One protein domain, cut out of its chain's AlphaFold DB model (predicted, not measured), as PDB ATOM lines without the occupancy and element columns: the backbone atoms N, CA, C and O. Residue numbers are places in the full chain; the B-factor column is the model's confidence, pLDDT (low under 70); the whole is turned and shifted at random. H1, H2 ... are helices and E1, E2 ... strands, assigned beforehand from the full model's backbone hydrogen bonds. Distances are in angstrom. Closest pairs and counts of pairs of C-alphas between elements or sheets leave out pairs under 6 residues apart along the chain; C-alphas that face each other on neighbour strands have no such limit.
ATOM      1  N   LEU A   7      10.502  49.192 -43.855       95.44
ATOM      2  CA  LEU A   7      10.284  48.576 -42.556       95.44
ATOM      3  C   LEU A   7       9.164  47.543 -42.682       95.44
ATOM      4  O   LEU A   7       8.079  47.843 -43.181       95.44
ATOM      5  N   VAL A   8       9.414  46.343 -42.182       97.12
ATOM      6  CA  VAL A   8       8.459  45.241 -42.159       97.12
ATOM      7  C   VAL A   8       8.118  44.959 -40.709       97.12
ATOM      8  O   VAL A   8       8.950  44.472 -39.947       97.12
ATOM      9  N   LYS A   9       6.896  45.303 -40.311       97.94
ATOM     10  CA  LYS A   9       6.374  44.970 -38.985       97.94
ATOM     11  C   LYS A   9       5.709  43.608 -39.061       97.94
ATOM     12  O   LYS A   9       4.811  43.417 -39.880       97.94
ATOM     13  N   VAL A  10       6.153  42.699 -38.208       97.94
ATOM     14  CA  VAL A  10       5.640  41.342 -38.088       97.94
ATOM     15  C   VAL A  10       4.966  41.217 -36.728       97.94
ATOM     16  O   VAL A  10       5.612  41.437 -35.705       97.94
ATOM     17  N   THR A  11       3.681  40.875 -36.716       97.88
ATOM     18  CA  THR A  11       2.919  40.597 -35.489       97.88
ATOM     19  C   THR A  11       2.450  39.150 -35.528       97.88
ATOM     20  O   THR A  11       1.858  38.717 -36.519       97.88
ATOM     21  N   ALA A  12       2.708  38.414 -34.456       96.94
ATOM     22  CA  ALA A  12       2.436  36.997 -34.317       96.94
ATOM     23  C   ALA A  12       1.259  36.754 -33.361       96.94
ATOM     24  O   ALA A  12       1.230  37.285 -32.251       96.94
ATOM     25  N   SER A  13       0.313  35.916 -33.781       92.50
ATOM     26  CA  SER A  13      -0.733  35.331 -32.936       92.50
ATOM     27  C   SER A  13      -0.550  33.812 -32.852       92.50
ATOM     28  O   SER A  13       0.461  33.275 -33.314       92.50
ATOM     29  N   GLU A  14      -1.500  33.113 -32.231       88.38
ATOM     30  CA  GLU A  14      -1.449  31.662 -32.022       88.38
ATOM     31  C   GLU A  14      -1.225  30.882 -33.328       88.38
ATOM     32  O   GLU A  14      -0.256  30.136 -33.441       88.38
ATOM     33  N   ASP A  15      -2.041  31.128 -34.353       92.81
ATOM     34  CA  ASP A  15      -2.042  30.401 -35.630       92.81
ATOM     35  C   ASP A  15      -1.562  31.241 -36.830       92.81
ATOM     36  O   ASP A  15      -1.256  30.691 -37.895       92.81
ATOM     37  N   ARG A  16      -1.457  32.567 -36.673       95.19
ATOM     38  CA  ARG A  16      -1.230  33.518 -37.772       95.19
ATOM     39  C   ARG A  16      -0.039  34.427 -37.530       95.19
ATOM     40  O   ARG A  16       0.270  34.821 -36.408       95.19
ATOM     41  N   ILE A  17       0.585  34.822 -38.628       96.62
ATOM     42  CA  ILE A  17       1.624  35.839 -38.696       96.62
ATOM     43  C   ILE A  17       1.127  36.928 -39.630       96.62
ATOM     44  O   ILE A  17       0.723  36.649 -40.755       96.62
ATOM     45  N   SER A  18       1.159  38.172 -39.175       97.19
ATOM     46  CA  SER A  18       0.747  39.318 -39.974       97.19
ATOM     47  C   SER A  18       1.937  40.201 -40.324       97.19
ATOM     48  O   SER A  18       2.783  40.476 -39.475       97.19
ATOM     49  N   PHE A  19       1.989  40.659 -41.571       97.25
ATOM     50  CA  PHE A  19       3.037  41.519 -42.107       97.25
ATOM     51  C   PHE A  19       2.458  42.884 -42.483       97.25
ATOM     52  O   PHE A  19       1.406  42.983 -43.115       97.25
ATOM     53  N   ARG A  20       3.160  43.962 -42.132       97.06
ATOM     54  CA  ARG A  20       2.876  45.326 -42.601       97.06
ATOM     55  C   ARG A  20       4.148  45.941 -43.167       97.06
ATOM     56  O   ARG A  20       5.139  46.027 -42.444       97.06
ATOM     57  N   THR A  21       4.101  46.431 -44.402       95.88
ATOM     58  CA  THR A  21       5.222  47.162 -45.011       95.88
ATOM     59  C   THR A  21       5.021  48.669 -44.867       95.88
ATOM     60  O   THR A  21       3.907  49.196 -44.993       95.88
ATOM     61  N   VAL A  22       6.102  49.376 -44.538       94.69
ATOM     62  CA  VAL A  22       6.144  50.837 -44.423       94.69
ATOM     63  C   VAL A  22       7.471  51.338 -44.984       94.69
ATOM     64  O   VAL A  22       8.531  51.030 -44.452       94.69
ATOM     65  N   SER A  23       7.420  52.143 -46.033       90.56
ATOM     66  CA  SER A  23       8.549  52.892 -46.579       90.56
ATOM     67  C   SER A  23       8.227  54.390 -46.560       90.56
ATOM     68  O   SER A  23       7.149  54.812 -46.141       90.56
ATOM     69  N   ARG A  24       9.163  55.230 -47.010       87.69
ATOM     70  CA  ARG A  24       8.928  56.684 -47.088       87.69
ATOM     71  C   ARG A  24       7.841  57.061 -48.098       87.69
ATOM     72  O   ARG A  24       7.155  58.053 -47.894       87.69
ATOM     73  N   SER A  25       7.715  56.299 -49.184       86.62
ATOM     74  CA  SER A  25       6.799  56.583 -50.297       86.62
ATOM     75  C   SER A  25       5.508  55.766 -50.229       86.62
ATOM     76  O   SER A  25       4.623  55.949 -51.065       86.62
ATOM     77  N   TYR A  26       5.404  54.823 -49.286       89.50
ATOM     78  CA  TYR A  26       4.324  53.848 -49.284       89.50
ATOM     79  C   TYR A  26       4.096  53.184 -47.936       89.50
ATOM     80  O   TYR A  26       5.016  52.931 -47.167       89.50
ATOM     81  N   LYS A  27       2.849  52.804 -47.696       93.19
ATOM     82  CA  LYS A  27       2.443  51.921 -46.612       93.19
ATOM     83  C   LYS A  27       1.487  50.907 -47.223       93.19
ATOM     84  O   LYS A  27       0.574  51.332 -47.933       93.19
ATOM     85  N   SER A  28       1.658  49.611 -46.941       93.38
ATOM     86  CA  SER A  28       0.715  48.597 -47.443       93.38
ATOM     87  C   SER A  28      -0.722  48.972 -47.063       93.38
ATOM     88  O   SER A  28      -0.905  49.607 -46.023       93.38
ATOM     89  N   PRO A  29      -1.755  48.625 -47.845       91.25
ATOM     90  CA  PRO A  29      -3.138  48.999 -47.540       91.25
ATOM     91  C   PRO A  29      -3.626  48.349 -46.234       91.25
ATOM     92  O   PRO A  29      -4.088  49.028 -45.314       91.25
ATOM     93  N   HIS A  30      -3.401  47.047 -46.081       91.88
ATOM     94  CA  HIS A  30      -3.764  46.248 -44.907       91.88
ATOM     95  C   HIS A  30      -2.543  45.494 -44.350       91.88
ATOM     96  O   HIS A  30      -1.413  45.658 -44.823       91.88
ATOM     97  N   ARG A  31      -2.739  44.783 -43.234       95.19
ATOM     98  CA  ARG A  31      -1.780  43.773 -42.768       95.19
ATOM     99  C   ARG A  31      -2.041  42.506 -43.570       95.19
ATOM    100  O   ARG A  31      -3.193  42.110 -43.628       95.19
ATOM    101  N   PHE A  32      -1.004  41.907 -44.138       96.94
ATOM    102  CA  PHE A  32      -1.112  40.634 -44.842       96.94
ATOM    103  C   PHE A  32      -0.987  39.489 -43.846       96.94
ATOM    104  O   PHE A  32       0.033  39.396 -43.160       96.94
ATOM    105  N   VAL A  33      -1.998  38.639 -43.746       96.25
ATOM    106  CA  VAL A  33      -2.062  37.534 -42.788       96.25
ATOM    107  C   VAL A  33      -1.666  36.220 -43.460       96.25
ATOM    108  O   VAL A  33      -2.200  35.845 -44.495       96.25
ATOM    109  N   ILE A  34      -0.730  35.497 -42.848       95.12
ATOM    110  CA  ILE A  34      -0.237  34.194 -43.302       95.12
ATOM    111  C   ILE A  34      -0.374  33.187 -42.161       95.12
ATOM    112  O   ILE A  34      -0.006  33.474 -41.021       95.12
ATOM    113  N   LEU A  35      -0.870  31.986 -42.457       93.56
ATOM    114  CA  LEU A  35      -0.901  30.893 -41.487       93.56
ATOM    115  C   LEU A  35       0.519  30.418 -41.158       93.56
ATOM    116  O   LEU A  35       1.351  30.234 -42.048       93.56
ATOM    117  N   ARG A  36       0.785  30.123 -39.883       92.94
ATOM    118  CA  ARG A  36       2.078  29.564 -39.453       92.94
ATOM    119  C   ARG A  36       2.429  28.274 -40.192       92.94
ATOM    120  O   ARG A  36       3.594  28.061 -40.512       92.94
ATOM    121  N   SER A  37       1.440  27.429 -40.483       89.94
ATOM    122  CA  SER A  37       1.627  26.183 -41.239       89.94
ATOM    123  C   SER A  37       2.204  26.419 -42.638       89.94
ATOM    124  O   SER A  37       3.056  25.647 -43.069       89.94
ATOM    125  N   ALA A  38       1.817  27.507 -43.310       89.31
ATOM    126  CA  ALA A  38       2.363  27.874 -44.616       89.31
ATOM    127  C   ALA A  38       3.833  28.317 -44.524       89.31
ATOM    128  O   ALA A  38       4.622  28.017 -45.415       89.31
ATOM    129  N   LEU A  39       4.223  28.983 -43.430       90.12
ATOM    130  CA  LEU A  39       5.601  29.439 -43.212       90.12
ATOM    131  C   LEU A  39       6.548  28.305 -42.791       90.12
ATOM    132  O   LEU A  39       7.735  28.365 -43.093       90.12
ATOM    133  N   LYS A  40       6.042  27.255 -42.128       85.38
ATOM    134  CA  LYS A  40       6.858  26.100 -41.701       85.38
ATOM    135  C   LYS A  40       7.513  25.352 -42.866       85.38
ATOM    136  O   LYS A  40       8.556  24.749 -42.664       85.38
ATOM    137  N   ARG A  41       6.917  25.399 -44.061       83.44
ATOM    138  CA  ARG A  41       7.410  24.701 -45.260       83.44
ATOM    139  C   ARG A  41       8.442  25.506 -46.060       83.44
ATOM    140  O   ARG A  41       9.015  24.970 -46.998       83.44
ATOM    141  N   LEU A  42       8.707  26.764 -45.685       86.31
ATOM    142  CA  LEU A  42       9.542  27.681 -46.473       86.31
ATOM    143  C   LEU A  42      11.019  27.303 -46.576       86.31
ATOM    144  O   LEU A  42      11.701  27.840 -47.444       86.31
ATOM    145  N   ALA A  43      11.514  26.431 -45.694       80.19
ATOM    146  CA  ALA A  43      12.881  25.923 -45.791       80.19
ATOM    147  C   ALA A  43      13.081  25.056 -47.048       80.19
ATOM    148  O   ALA A  43      14.153  25.090 -47.648       80.19
ATOM    149  N   ASP A  44      12.033  24.335 -47.457       80.94
ATOM    150  CA  ASP A  44      12.103  23.334 -48.523       80.94
ATOM    151  C   ASP A  44      11.326  23.760 -49.776       80.94
ATOM    152  O   ASP A  44      11.692  23.399 -50.893       80.94
ATOM    153  N   GLU A  45      10.258  24.547 -49.615       85.12
ATOM    154  CA  GLU A  45       9.345  24.899 -50.702       85.12
ATOM    155  C   GLU A  45       8.938  26.375 -50.679       85.12
ATOM    156  O   GLU A  45       8.606  26.945 -49.639       85.12
ATOM    157  N   SER A  46       8.860  26.994 -51.859       88.06
ATOM    158  CA  SER A  46       8.193  28.290 -52.003       88.06
ATOM    159  C   SER A  46       6.689  28.151 -51.767       88.06
ATOM    160  O   SER A  46       6.089  27.170 -52.205       88.06
ATOM    161  N   CYS A  47       6.046  29.155 -51.171       89.25
ATOM    162  CA  CYS A  47       4.592  29.178 -51.036       89.25
ATOM    163  C   CYS A  47       3.977  30.441 -51.643       89.25
ATOM    164  O   CYS A  47       4.587  31.513 -51.668       89.25
ATOM    165  N   MET A  48       2.751  30.304 -52.146       90.75
ATOM    166  CA  MET A  48       1.915  31.422 -52.564       90.75
ATOM    167  C   MET A  48       0.663  31.432 -51.704       90.75
ATOM    168  O   MET A  48      -0.005  30.411 -51.553       90.75
ATOM    169  N   VAL A  49       0.369  32.585 -51.123       93.38
ATOM    170  CA  VAL A  49      -0.756  32.782 -50.212       93.38
ATOM    171  C   VAL A  49      -1.554  33.997 -50.657       93.38
ATOM    172  O   VAL A  49      -0.984  34.966 -51.161       93.38
ATOM    173  N   SER A  50      -2.868  33.944 -50.480       93.31
ATOM    174  CA  SER A  50      -3.767  35.074 -50.686       93.31
ATOM    175  C   SER A  50      -4.327  35.552 -49.351       93.31
ATOM    176  O   SER A  50      -4.549  34.761 -48.436       93.31
ATOM    177  N   ASP A  51      -4.541  36.858 -49.254       90.19
ATOM    178  CA  ASP A  51      -5.236  37.508 -48.150       90.19
ATOM    179  C   ASP A  51      -6.073  38.651 -48.731       90.19
ATOM    180  O   ASP A  51      -5.545  39.572 -49.364       90.19
ATOM    181  N   LEU A  52      -7.393  38.561 -48.564       86.25
ATOM    182  CA  LEU A  52      -8.364  39.394 -49.276       86.25
ATOM    183  C   LEU A  52      -8.137  39.317 -50.802       86.25
ATOM    184  O   LEU A  52      -8.072  38.230 -51.372       86.25
ATOM    185  N   SER A  53      -8.019  40.468 -51.467       86.75
ATOM    186  CA  SER A  53      -7.669  40.574 -52.884       86.75
ATOM    187  C   SER A  53      -6.162  40.527 -53.141       86.75
ATOM    188  O   SER A  53      -5.752  40.466 -54.293       86.75
ATOM    189  N   SER A  54      -5.320  40.591 -52.106       93.19
ATOM    190  CA  SER A  54      -3.863  40.629 -52.254       93.19
ATOM    191  C   SER A  54      -3.261  39.230 -52.221       93.19
ATOM    192  O   SER A  54      -3.835  38.288 -51.679       93.19
ATOM    193  N   PHE A  55      -2.057  39.092 -52.770       94.62
ATOM    194  CA  PHE A  55      -1.308  37.840 -52.713       94.62
ATOM    195  C   PHE A  55       0.163  38.076 -52.387       94.62
ATOM    196  O   PHE A  55       0.708  39.153 -52.634       94.62
ATOM    197  N   ALA A  56       0.805  37.055 -51.829       94.56
ATOM    198  CA  ALA A  56       2.226  37.049 -51.543       94.56
ATOM    199  C   ALA A  56       2.852  35.732 -52.000       94.56
ATOM    200  O   ALA A  56       2.332  34.655 -51.713       94.56
ATOM    201  N   SER A  57       3.989  35.821 -52.687       92.12
ATOM    202  CA  SER A  57       4.872  34.676 -52.916       92.12
ATOM    203  C   SER A  57       6.064  34.764 -51.973       92.12
ATOM    204  O   SER A  57       6.706  35.813 -51.909       92.12
ATOM    205  N   LEU A  58       6.380  33.675 -51.280       93.31
ATOM    206  CA  LEU A  58       7.456  33.589 -50.300       93.31
ATOM    207  C   LEU A  58       8.398  32.446 -50.667       93.31
ATOM    208  O   LEU A  58       7.937  31.378 -51.068       93.31
ATOM    209  N   TRP A  59       9.704  32.664 -50.535       92.12
ATOM    210  CA  TRP A  59      10.702  31.622 -50.769       92.12
ATOM    211  C   TRP A  59      12.003  31.902 -50.012       92.12
ATOM    212  O   TRP A  59      12.352  33.056 -49.742       92.12
ATOM    213  N   HIS A  60      12.713  30.832 -49.665       92.12
ATOM    214  CA  HIS A  60      14.053  30.887 -49.086       92.12
ATOM    215  C   HIS A  60      15.105  30.846 -50.192       92.12
ATOM    216  O   HIS A  60      15.083  29.984 -51.069       92.12
ATOM    217  N   VAL A  61      16.051  31.781 -50.148       88.50
ATOM    218  CA  VAL A  61      17.233  31.773 -51.010       88.50
ATOM    219  C   VAL A  61      18.390  31.168 -50.221       88.50
ATOM    220  O   VAL A  61      19.055  31.868 -49.462       88.50
ATOM    221  N   GLN A  62      18.638  29.869 -50.402       85.12
ATOM    222  CA  GLN A  62      19.625  29.120 -49.608       85.12
ATOM    223  C   GLN A  62      21.040  29.718 -49.667       85.12
ATOM    224  O   GLN A  62      21.702  29.815 -48.639       85.12
ATOM    225  N   GLY A  63      21.488  30.173 -50.844       84.69
ATOM    226  CA  GLY A  63      22.849  30.691 -51.033       84.69
ATOM    227  C   GLY A  63      23.166  31.960 -50.233       84.69
ATOM    228  O   GLY A  63      24.294  32.124 -49.780       84.69
ATOM    229  N   THR A  64      22.183  32.846 -50.031       86.69
ATOM    230  CA  THR A  64      22.342  34.069 -49.216       86.69
ATOM    231  C   THR A  64      21.686  33.965 -47.844       86.69
ATOM    232  O   THR A  64      21.916  34.811 -46.987       86.69
ATOM    233  N   ASN A  65      20.908  32.906 -47.615       91.00
ATOM    234  CA  ASN A  65      20.078  32.699 -46.438       91.00
ATOM    235  C   ASN A  65      19.044  33.823 -46.204       91.00
ATOM    236  O   ASN A  65      18.784  34.244 -45.071       91.00
ATOM    237  N   ASP A  66      18.426  34.281 -47.294       91.94
ATOM    238  CA  ASP A  66      17.421  35.343 -47.279       91.94
ATOM    239  C   ASP A  66      16.006  34.770 -47.406       91.94
ATOM    240  O   ASP A  66      15.746  33.860 -48.195       91.94
ATOM    241  N   LEU A  67      15.060  35.350 -46.669       93.00
ATOM    242  CA  LEU A  67      13.635  35.197 -46.920       93.00
ATOM    243  C   LEU A  67      13.202  36.275 -47.908       93.00
ATOM    244  O   LEU A  67      13.230  37.466 -47.586       93.00
ATOM    245  N   HIS A  68      12.768  35.860 -49.091       92.50
ATOM    246  CA  HIS A  68      12.176  36.750 -50.079       92.50
ATOM    247  C   HIS A  68      10.651  36.689 -49.978       92.50
ATOM    248  O   HIS A  68      10.066  35.607 -49.947       92.50
ATOM    249  N   ILE A  69      10.007  37.856 -49.942       93.06
ATOM    250  CA  ILE A  69       8.549  37.994 -49.949       93.06
ATOM    251  C   ILE A  69       8.165  38.993 -51.031       93.06
ATOM    252  O   ILE A  69       8.473  40.179 -50.933       93.06
ATOM    253  N   CYS A  70       7.478  38.523 -52.063       91.44
ATOM    254  CA  CYS A  70       6.910  39.372 -53.094       91.44
ATOM    255  C   CYS A  70       5.429  39.597 -52.803       91.44
ATOM    256  O   CYS A  70       4.615  38.718 -53.085       91.44
ATOM    257  N   PHE A  71       5.086  40.768 -52.274       93.56
ATOM    258  CA  PHE A  71       3.702  41.189 -52.101       93.56
ATOM    259  C   PHE A  71       3.160  41.794 -53.391       93.56
ATOM    260  O   PHE A  71       3.813  42.626 -54.020       93.56
ATOM    261  N   SER A  72       1.933  41.426 -53.731       93.25
ATOM    262  CA  SER A  72       1.086  42.110 -54.699       93.25
ATOM    263  C   SER A  72      -0.111  42.664 -53.944       93.25
ATOM    264  O   SER A  72      -1.101  41.972 -53.708       93.25
ATOM    265  N   TRP A  73       0.022  43.916 -53.518       94.19
ATOM    266  CA  TRP A  73      -1.026  44.647 -52.829       94.19
ATOM    267  C   TRP A  73      -2.065  45.070 -53.844       94.19
ATOM    268  O   TRP A  73      -1.773  45.910 -54.694       94.19
ATOM    269  N   LEU A  74      -3.258  44.505 -53.747       91.94
ATOM    270  CA  LEU A  74      -4.378  44.845 -54.606       91.94
ATOM    271  C   LEU A  74      -5.441  45.600 -53.814       91.94
ATOM    272  O   LEU A  74      -5.618  45.421 -52.607       91.94
ATOM    273  N   SER A  75      -6.124  46.507 -54.496       85.56
ATOM    274  CA  SER A  75      -7.246  47.270 -53.963       85.56
ATOM    275  C   SER A  75      -8.281  47.429 -55.062       85.56
ATOM    276  O   SER A  75      -7.951  47.856 -56.170       85.56
ATOM    277  N   ASP A  76      -9.516  47.063 -54.747       83.69
ATOM    278  CA  ASP A  76     -10.672  47.274 -55.609       83.69
ATOM    279  C   ASP A  76     -11.394  48.539 -55.142       83.69
ATOM    280  O   ASP A  76     -11.735  48.673 -53.961       83.69
ATOM    281  N   HIS A  77     -11.575  49.485 -56.057       80.50
ATOM    282  CA  HIS A  77     -12.400  50.659 -55.834       80.50
ATOM    283  C   HIS A  77     -13.357  50.843 -57.010       80.50
ATOM    284  O   HIS A  77     -12.926  51.107 -58.133       80.50
ATOM    285  N   ASN A  78     -14.661  50.734 -56.741       81.56
ATOM    286  CA  ASN A  78     -15.738  50.922 -57.718       81.56
ATOM    287  C   ASN A  78     -15.559  50.087 -59.004       81.56
ATOM    288  O   ASN A  78     -15.792  50.584 -60.105       81.56
ATOM    289  N   GLY A  79     -15.108  48.834 -58.878       82.75
ATOM    290  CA  GLY A  79     -14.893  47.931 -60.013       82.75
ATOM    291  C   GLY A  79     -13.591  48.184 -60.779       82.75
ATOM    292  O   GLY A  79     -13.340  47.525 -61.786       82.75
ATOM    293  N   THR A  80     -12.749  49.116 -60.320       83.88
ATOM    294  CA  THR A  80     -11.388  49.307 -60.834       83.88
ATOM    295  C   THR A  80     -10.386  48.660 -59.888       83.88
ATOM    296  O   THR A  80     -10.208  49.094 -58.747       83.88
ATOM    297  N   LEU A  81      -9.684  47.646 -60.391       85.50
ATOM    298  CA  LEU A  81      -8.581  47.014 -59.684       85.50
ATOM    299  C   LEU A  81      -7.303  47.835 -59.874       85.50
ATOM    300  O   LEU A  81      -6.853  48.069 -60.995       85.50
ATOM    301  N   SER A  82      -6.691  48.241 -58.768       88.06
ATOM    302  CA  SER A  82      -5.370  48.871 -58.743       88.06
ATOM    303  C   SER A  82      -4.426  48.064 -57.860       88.06
ATOM    304  O   SER A  82      -4.865  47.317 -56.980       88.06
ATOM    305  N   GLY A  83      -3.118  48.192 -58.087       89.62
ATOM    306  CA  GLY A  83      -2.168  47.414 -57.313       89.62
ATOM    307  C   GLY A  83      -0.742  47.925 -57.301       89.62
ATOM    308  O   GLY A  83      -0.324  48.713 -58.149       89.62
ATOM    309  N   ARG A  84       0.016  47.441 -56.317       88.69
ATOM    310  CA  ARG A  84       1.453  47.676 -56.173       88.69
ATOM    311  C   ARG A  84       2.163  46.376 -55.834       88.69
ATOM    312  O   ARG A  84       1.757  45.660 -54.924       88.69
ATOM    313  N   LYS A  85       3.275  46.127 -56.520       88.50
ATOM    314  CA  LYS A  85       4.186  45.025 -56.217       88.50
ATOM    315  C   LYS A  85       5.338  45.522 -55.338       88.50
ATOM    316  O   LYS A  85       5.910  46.576 -55.616       88.50
ATOM    317  N   GLU A  86       5.680  44.780 -54.289       88.81
ATOM    318  CA  GLU A  86       6.835  45.040 -53.422       88.81
ATOM    319  C   GLU A  86       7.618  43.748 -53.188       88.81
ATOM    320  O   GLU A  86       7.047  42.749 -52.755       88.81
ATOM    321  N   LEU A  87       8.930  43.778 -53.427       89.06
ATOM    322  CA  LEU A  87       9.831  42.699 -53.035       89.06
ATOM    323  C   LEU A  87      10.545  43.067 -51.736       89.06
ATOM    324  O   LEU A  87      11.244  44.077 -51.658       89.06
ATOM    325  N   ILE A  88      10.361  42.225 -50.729       92.19
ATOM    326  CA  ILE A  88      10.925  42.338 -49.392       92.19
ATOM    327  C   ILE A  88      11.961  41.238 -49.195       92.19
ATOM    328  O   ILE A  88      11.743  40.097 -49.601       92.19
ATOM    329  N   ARG A  89      13.069  41.581 -48.535       92.50
ATOM    330  CA  ARG A  89      14.153  40.655 -48.192       92.50
ATOM    331  C   ARG A  89      14.470  40.761 -46.712       92.50
ATOM    332  O   ARG A  89      14.841  41.836 -46.245       92.50
ATOM    333  N   LEU A  90      14.293  39.662 -45.987       94.50
ATOM    334  CA  LEU A  90      14.542  39.562 -44.548       94.50
ATOM    335  C   LEU A  90      15.577  38.467 -44.261       94.50
ATOM    336  O   LEU A  90      15.687  37.532 -45.052       94.50
ATOM    337  N   PRO A  91      16.314  38.520 -43.137       94.69
ATOM    338  CA  PRO A  91      17.250  37.454 -42.803       94.69
ATOM    339  C   PRO A  91      16.446  36.205 -42.436       94.69
ATOM    340  O   PRO A  91      15.624  36.254 -41.510       94.69
ATOM    341  N   PHE A  92      16.641  35.095 -43.155       94.31
ATOM    342  CA  PHE A  92      15.763  33.925 -43.038       94.31
ATOM    343  C   PHE A  92      15.795  33.338 -41.624       94.31
ATOM    344  O   PHE A  92      14.766  33.302 -40.950       94.31
ATOM    345  N   CYS A  93      16.980  32.966 -41.128       94.06
ATOM    346  CA  CYS A  93      17.123  32.357 -39.801       94.06
ATOM    347  C   CYS A  93      16.603  33.255 -38.673       94.06
ATOM    348  O   CYS A  93      15.970  32.777 -37.735       94.06
ATOM    349  N   GLU A  94      16.847  34.564 -38.752       96.06
ATOM    350  CA  GLU A  94      16.390  35.498 -37.724       96.06
ATOM    351  C   GLU A  94      14.866  35.655 -37.723       96.06
ATOM    352  O   GLU A  94      14.247  35.725 -36.655       96.06
ATOM    353  N   THR A  95      14.266  35.668 -38.916       95.44
ATOM    354  CA  THR A  95      12.814  35.686 -39.075       95.44
ATOM    355  C   THR A  95      12.215  34.403 -38.511       95.44
ATOM    356  O   THR A  95      11.359  34.476 -37.634       95.44
ATOM    357  N   MET A  96      12.712  33.233 -38.924       94.69
ATOM    358  CA  MET A  96      12.213  31.935 -38.456       94.69
ATOM    359  C   MET A  96      12.375  31.753 -36.942       94.69
ATOM    360  O   MET A  96      11.459  31.246 -36.297       94.69
ATOM    361  N   ARG A  97      13.475  32.240 -36.351       95.31
ATOM    362  CA  ARG A  97      13.670  32.247 -34.893       95.31
ATOM    363  C   ARG A  97      12.604  33.074 -34.179       95.31
ATOM    364  O   ARG A  97      11.981  32.579 -33.251       95.31
ATOM    365  N   PHE A  98      12.323  34.292 -34.649       96.38
ATOM    366  CA  PHE A  98      11.221  35.088 -34.097       96.38
ATOM    367  C   PHE A  98       9.874  34.357 -34.213       96.38
ATOM    368  O   PHE A  98       9.105  34.318 -33.253       96.38
ATOM    369  N   LEU A  99       9.591  33.744 -35.368       94.19
ATOM    370  CA  LEU A  99       8.353  32.991 -35.568       94.19
ATOM    371  C   LEU A  99       8.232  31.819 -34.591       94.19
ATOM    372  O   LEU A  99       7.151  31.611 -34.042       94.19
ATOM    373  N   HIS A 100       9.320  31.092 -34.350       94.06
ATOM    374  CA  HIS A 100       9.384  30.014 -33.371       94.06
ATOM    375  C   HIS A 100       9.154  30.534 -31.942       94.06
ATOM    376  O   HIS A 100       8.219  30.096 -31.272       94.06
ATOM    377  N   ASP A 101       9.935  31.525 -31.510       95.94
ATOM    378  CA  ASP A 101       9.910  32.042 -30.135       95.94
ATOM    379  C   ASP A 101       8.557  32.682 -29.786       95.94
ATOM    380  O   ASP A 101       8.084  32.584 -28.656       95.94
ATOM    381  N   SER A 102       7.882  33.280 -30.775       96.50
ATOM    382  CA  SER A 102       6.564  33.908 -30.605       96.50
ATOM    383  C   SER A 102       5.424  32.944 -30.244       96.50
ATOM    384  O   SER A 102       4.341  33.413 -29.887       96.50
ATOM    385  N   ILE A 103       5.625  31.622 -30.348       94.19
ATOM    386  CA  ILE A 103       4.626  30.610 -29.961       94.19
ATOM    387  C   ILE A 103       4.436  30.597 -28.441       94.19
ATOM    388  O   ILE A 103       3.308  30.465 -27.969       94.19
ATOM    389  N   SER A 104       5.520  30.776 -27.681       93.69
ATOM    390  CA  SER A 104       5.467  30.798 -26.217       93.69
ATOM    391  C   SER A 104       4.527  31.908 -25.719       93.69
ATOM    392  O   SER A 104       4.550  33.001 -26.299       93.69
ATOM    393  N   PRO A 105       3.717  31.692 -24.663       91.31
ATOM    394  CA  PRO A 105       2.895  32.743 -24.057       91.31
ATOM    395  C   PRO A 105       3.696  34.010 -23.727       91.31
ATOM    396  O   PRO A 105       3.280  35.100 -24.114       91.31
ATOM    397  N   ASP A 106       4.896  33.842 -23.164       94.44
ATOM    398  CA  ASP A 106       5.820  34.928 -22.796       94.44
ATOM    399  C   ASP A 106       6.772  35.334 -23.938       94.44
ATOM    400  O   ASP A 106       7.661  36.172 -23.777       94.44
ATOM    401  N   GLY A 107       6.618  34.711 -25.108       94.81
ATOM    402  CA  GLY A 107       7.431  34.979 -26.286       94.81
ATOM    403  C   GLY A 107       7.119  36.332 -26.938       94.81
ATOM    404  O   GLY A 107       6.027  36.885 -26.769       94.81
ATOM    405  N   PRO A 108       8.041  36.869 -27.756       96.94
ATOM    406  CA  PRO A 108       7.831  38.142 -28.435       96.94
ATOM    407  C   PRO A 108       6.664  38.044 -29.426       96.94
ATOM    408  O   PRO A 108       6.650  37.178 -30.298       96.94
ATOM    409  N   LYS A 109       5.690  38.953 -29.329       97.50
ATOM    410  CA  LYS A 109       4.523  38.981 -30.234       97.50
ATOM    411  C   LYS A 109       4.681  39.933 -31.405       97.50
ATOM    412  O   LYS A 109       3.967  39.810 -32.393       97.50
ATOM    413  N   GLU A 110       5.637  40.849 -31.332       97.69
ATOM    414  CA  GLU A 110       5.900  41.812 -32.392       97.69
ATOM    415  C   GLU A 110       7.393  41.961 -32.639       97.69
ATOM    416  O   GLU A 110       8.206  41.921 -31.714       97.69
ATOM    417  N   ARG A 111       7.753  42.161 -33.906       97.88
ATOM    418  CA  ARG A 111       9.112  42.492 -34.312       97.88
ATOM    419  C   ARG A 111       9.107  43.343 -35.569       97.88
ATOM    420  O   ARG A 111       8.284  43.152 -36.460       97.88
ATOM    421  N   ALA A 112      10.044  44.277 -35.655       97.12
ATOM    422  CA  ALA A 112      10.271  45.059 -36.858       97.12
ATOM    423  C   ALA A 112      11.600  44.655 -37.500       97.12
ATOM    424  O   ALA A 112      12.619  44.563 -36.819       97.12
ATOM    425  N   PHE A 113      11.577  44.444 -38.811       96.12
ATOM    426  CA  PHE A 113      12.755  44.174 -39.624       96.12
ATOM    427  C   PHE A 113      12.933  45.278 -40.656       96.12
ATOM    428  O   PHE A 113      11.955  45.844 -41.148       96.12
ATOM    429  N   LEU A 114      14.178  45.564 -41.019       94.12
ATOM    430  CA  LEU A 114      14.472  46.411 -42.164       94.12
ATOM    431  C   LEU A 114      14.719  45.518 -43.378       94.12
ATOM    432  O   LEU A 114      15.623  44.685 -43.349       94.12
ATOM    433  N   SER A 115      13.931  45.699 -44.438       92.62
ATOM    434  CA  SER A 115      14.205  45.032 -45.707       92.62
ATOM    435  C   SER A 115      15.529  45.543 -46.266       92.62
ATOM    436  O   SER A 115      15.716  46.757 -46.386       92.62
ATOM    437  N   PHE A 116      16.433  44.637 -46.626       86.44
ATOM    438  CA  PHE A 116      17.765  44.997 -47.116       86.44
ATOM    439  C   PHE A 116      17.942  44.722 -48.605       86.44
ATOM    440  O   PHE A 116      17.311  43.844 -49.179       86.44
TER     441      PHE A 116
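This is residues 7 to 116 of the 205 residues of an uncharacterized protein of Lachnospiraceae bacterium 7_1_58FAA (UniProt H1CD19). Two antiparallel sheets of four strands, E4 E5 E6 E7 and E3 E2 E1 E8, form a sandwich, partly face to face, with their strands crossed at 84 degrees. H2 packs on both sheets, over one face of the smaller sheet E3 E2 E1 E8, and short H1 grazes both between E3 and E4. The printed part has 110 residues with two named helices and eight named strands, along the chain E1 E2 E3 H1 E4 E5 E6 E7 H2 E8; the class is mixed, helices and strands. It is compact, with a radius of gyration of the C-alphas of 13.9 A, and spans 43 by 33 by 27 A.

The sheet of E4, residues 47 to 51, E5, 54 to 61, E6, 66 to 77, and E7, 80 to 91, runs in that order and is strongly twisted. It is a meander, each strand the antiparallel neighbour of the one before, and each step is a hairpin. Within hydrogen-bond range are N 49 and O 56, 2.9 A, N 70 and O 57, 2.8 A, and N 71 and O 86, 2.8 A. The other sheet joins E3, residues 32 to 35, E2, 16 to 22, E1, 7 to 12, and E8, 110 to 114, in that order; E1 E2 E3 is a second meander. Here N 17 and O 34 are 2.8 A apart, N 9 and O 20 2.9 A, and N 10 and O 111 2.8 A. The facing parts of the two sheets are 10.7 A centre to centre, their best planes 23 degrees apart. At edge strands E3 and E4 the closest C-alphas are those of Phe 32 and Asp 51, 6.1 A. H2, residues 92 to 101, is over E1 at a height over the sheet of 9.6 A and runs along the strands, at 24 degrees to E1 on the local plane. It stands up from the other sheet, over E6; the closest C-alphas of E6 and H2 are those of Leu 67 and Phe 92, 4.6 A. H1, residues 36 to 40, only grazes each sheet. In H1 and H2 every O i to N i+4 pair is within hydrogen-bond range.

E6 measures 34.6 A, E7 35.9 A, E5 22.9 A, E2 20.0 A, E1 16.2 A and H2 14.3 A. E1 begins at C-alpha 7, (10.284, 48.576, -42.556); E7 begins at C-alpha 80, (-11.388, 49.307, -60.834); E8 ends at C-alpha 114, (14.472, 46.411, -42.164).

The C-alphas of Gly 79 and Asp 106 are farthest apart, 44.5 A. The printed part has no cut and no long link. Its mean pLDDT is 91.8, and no printed residue is under 70.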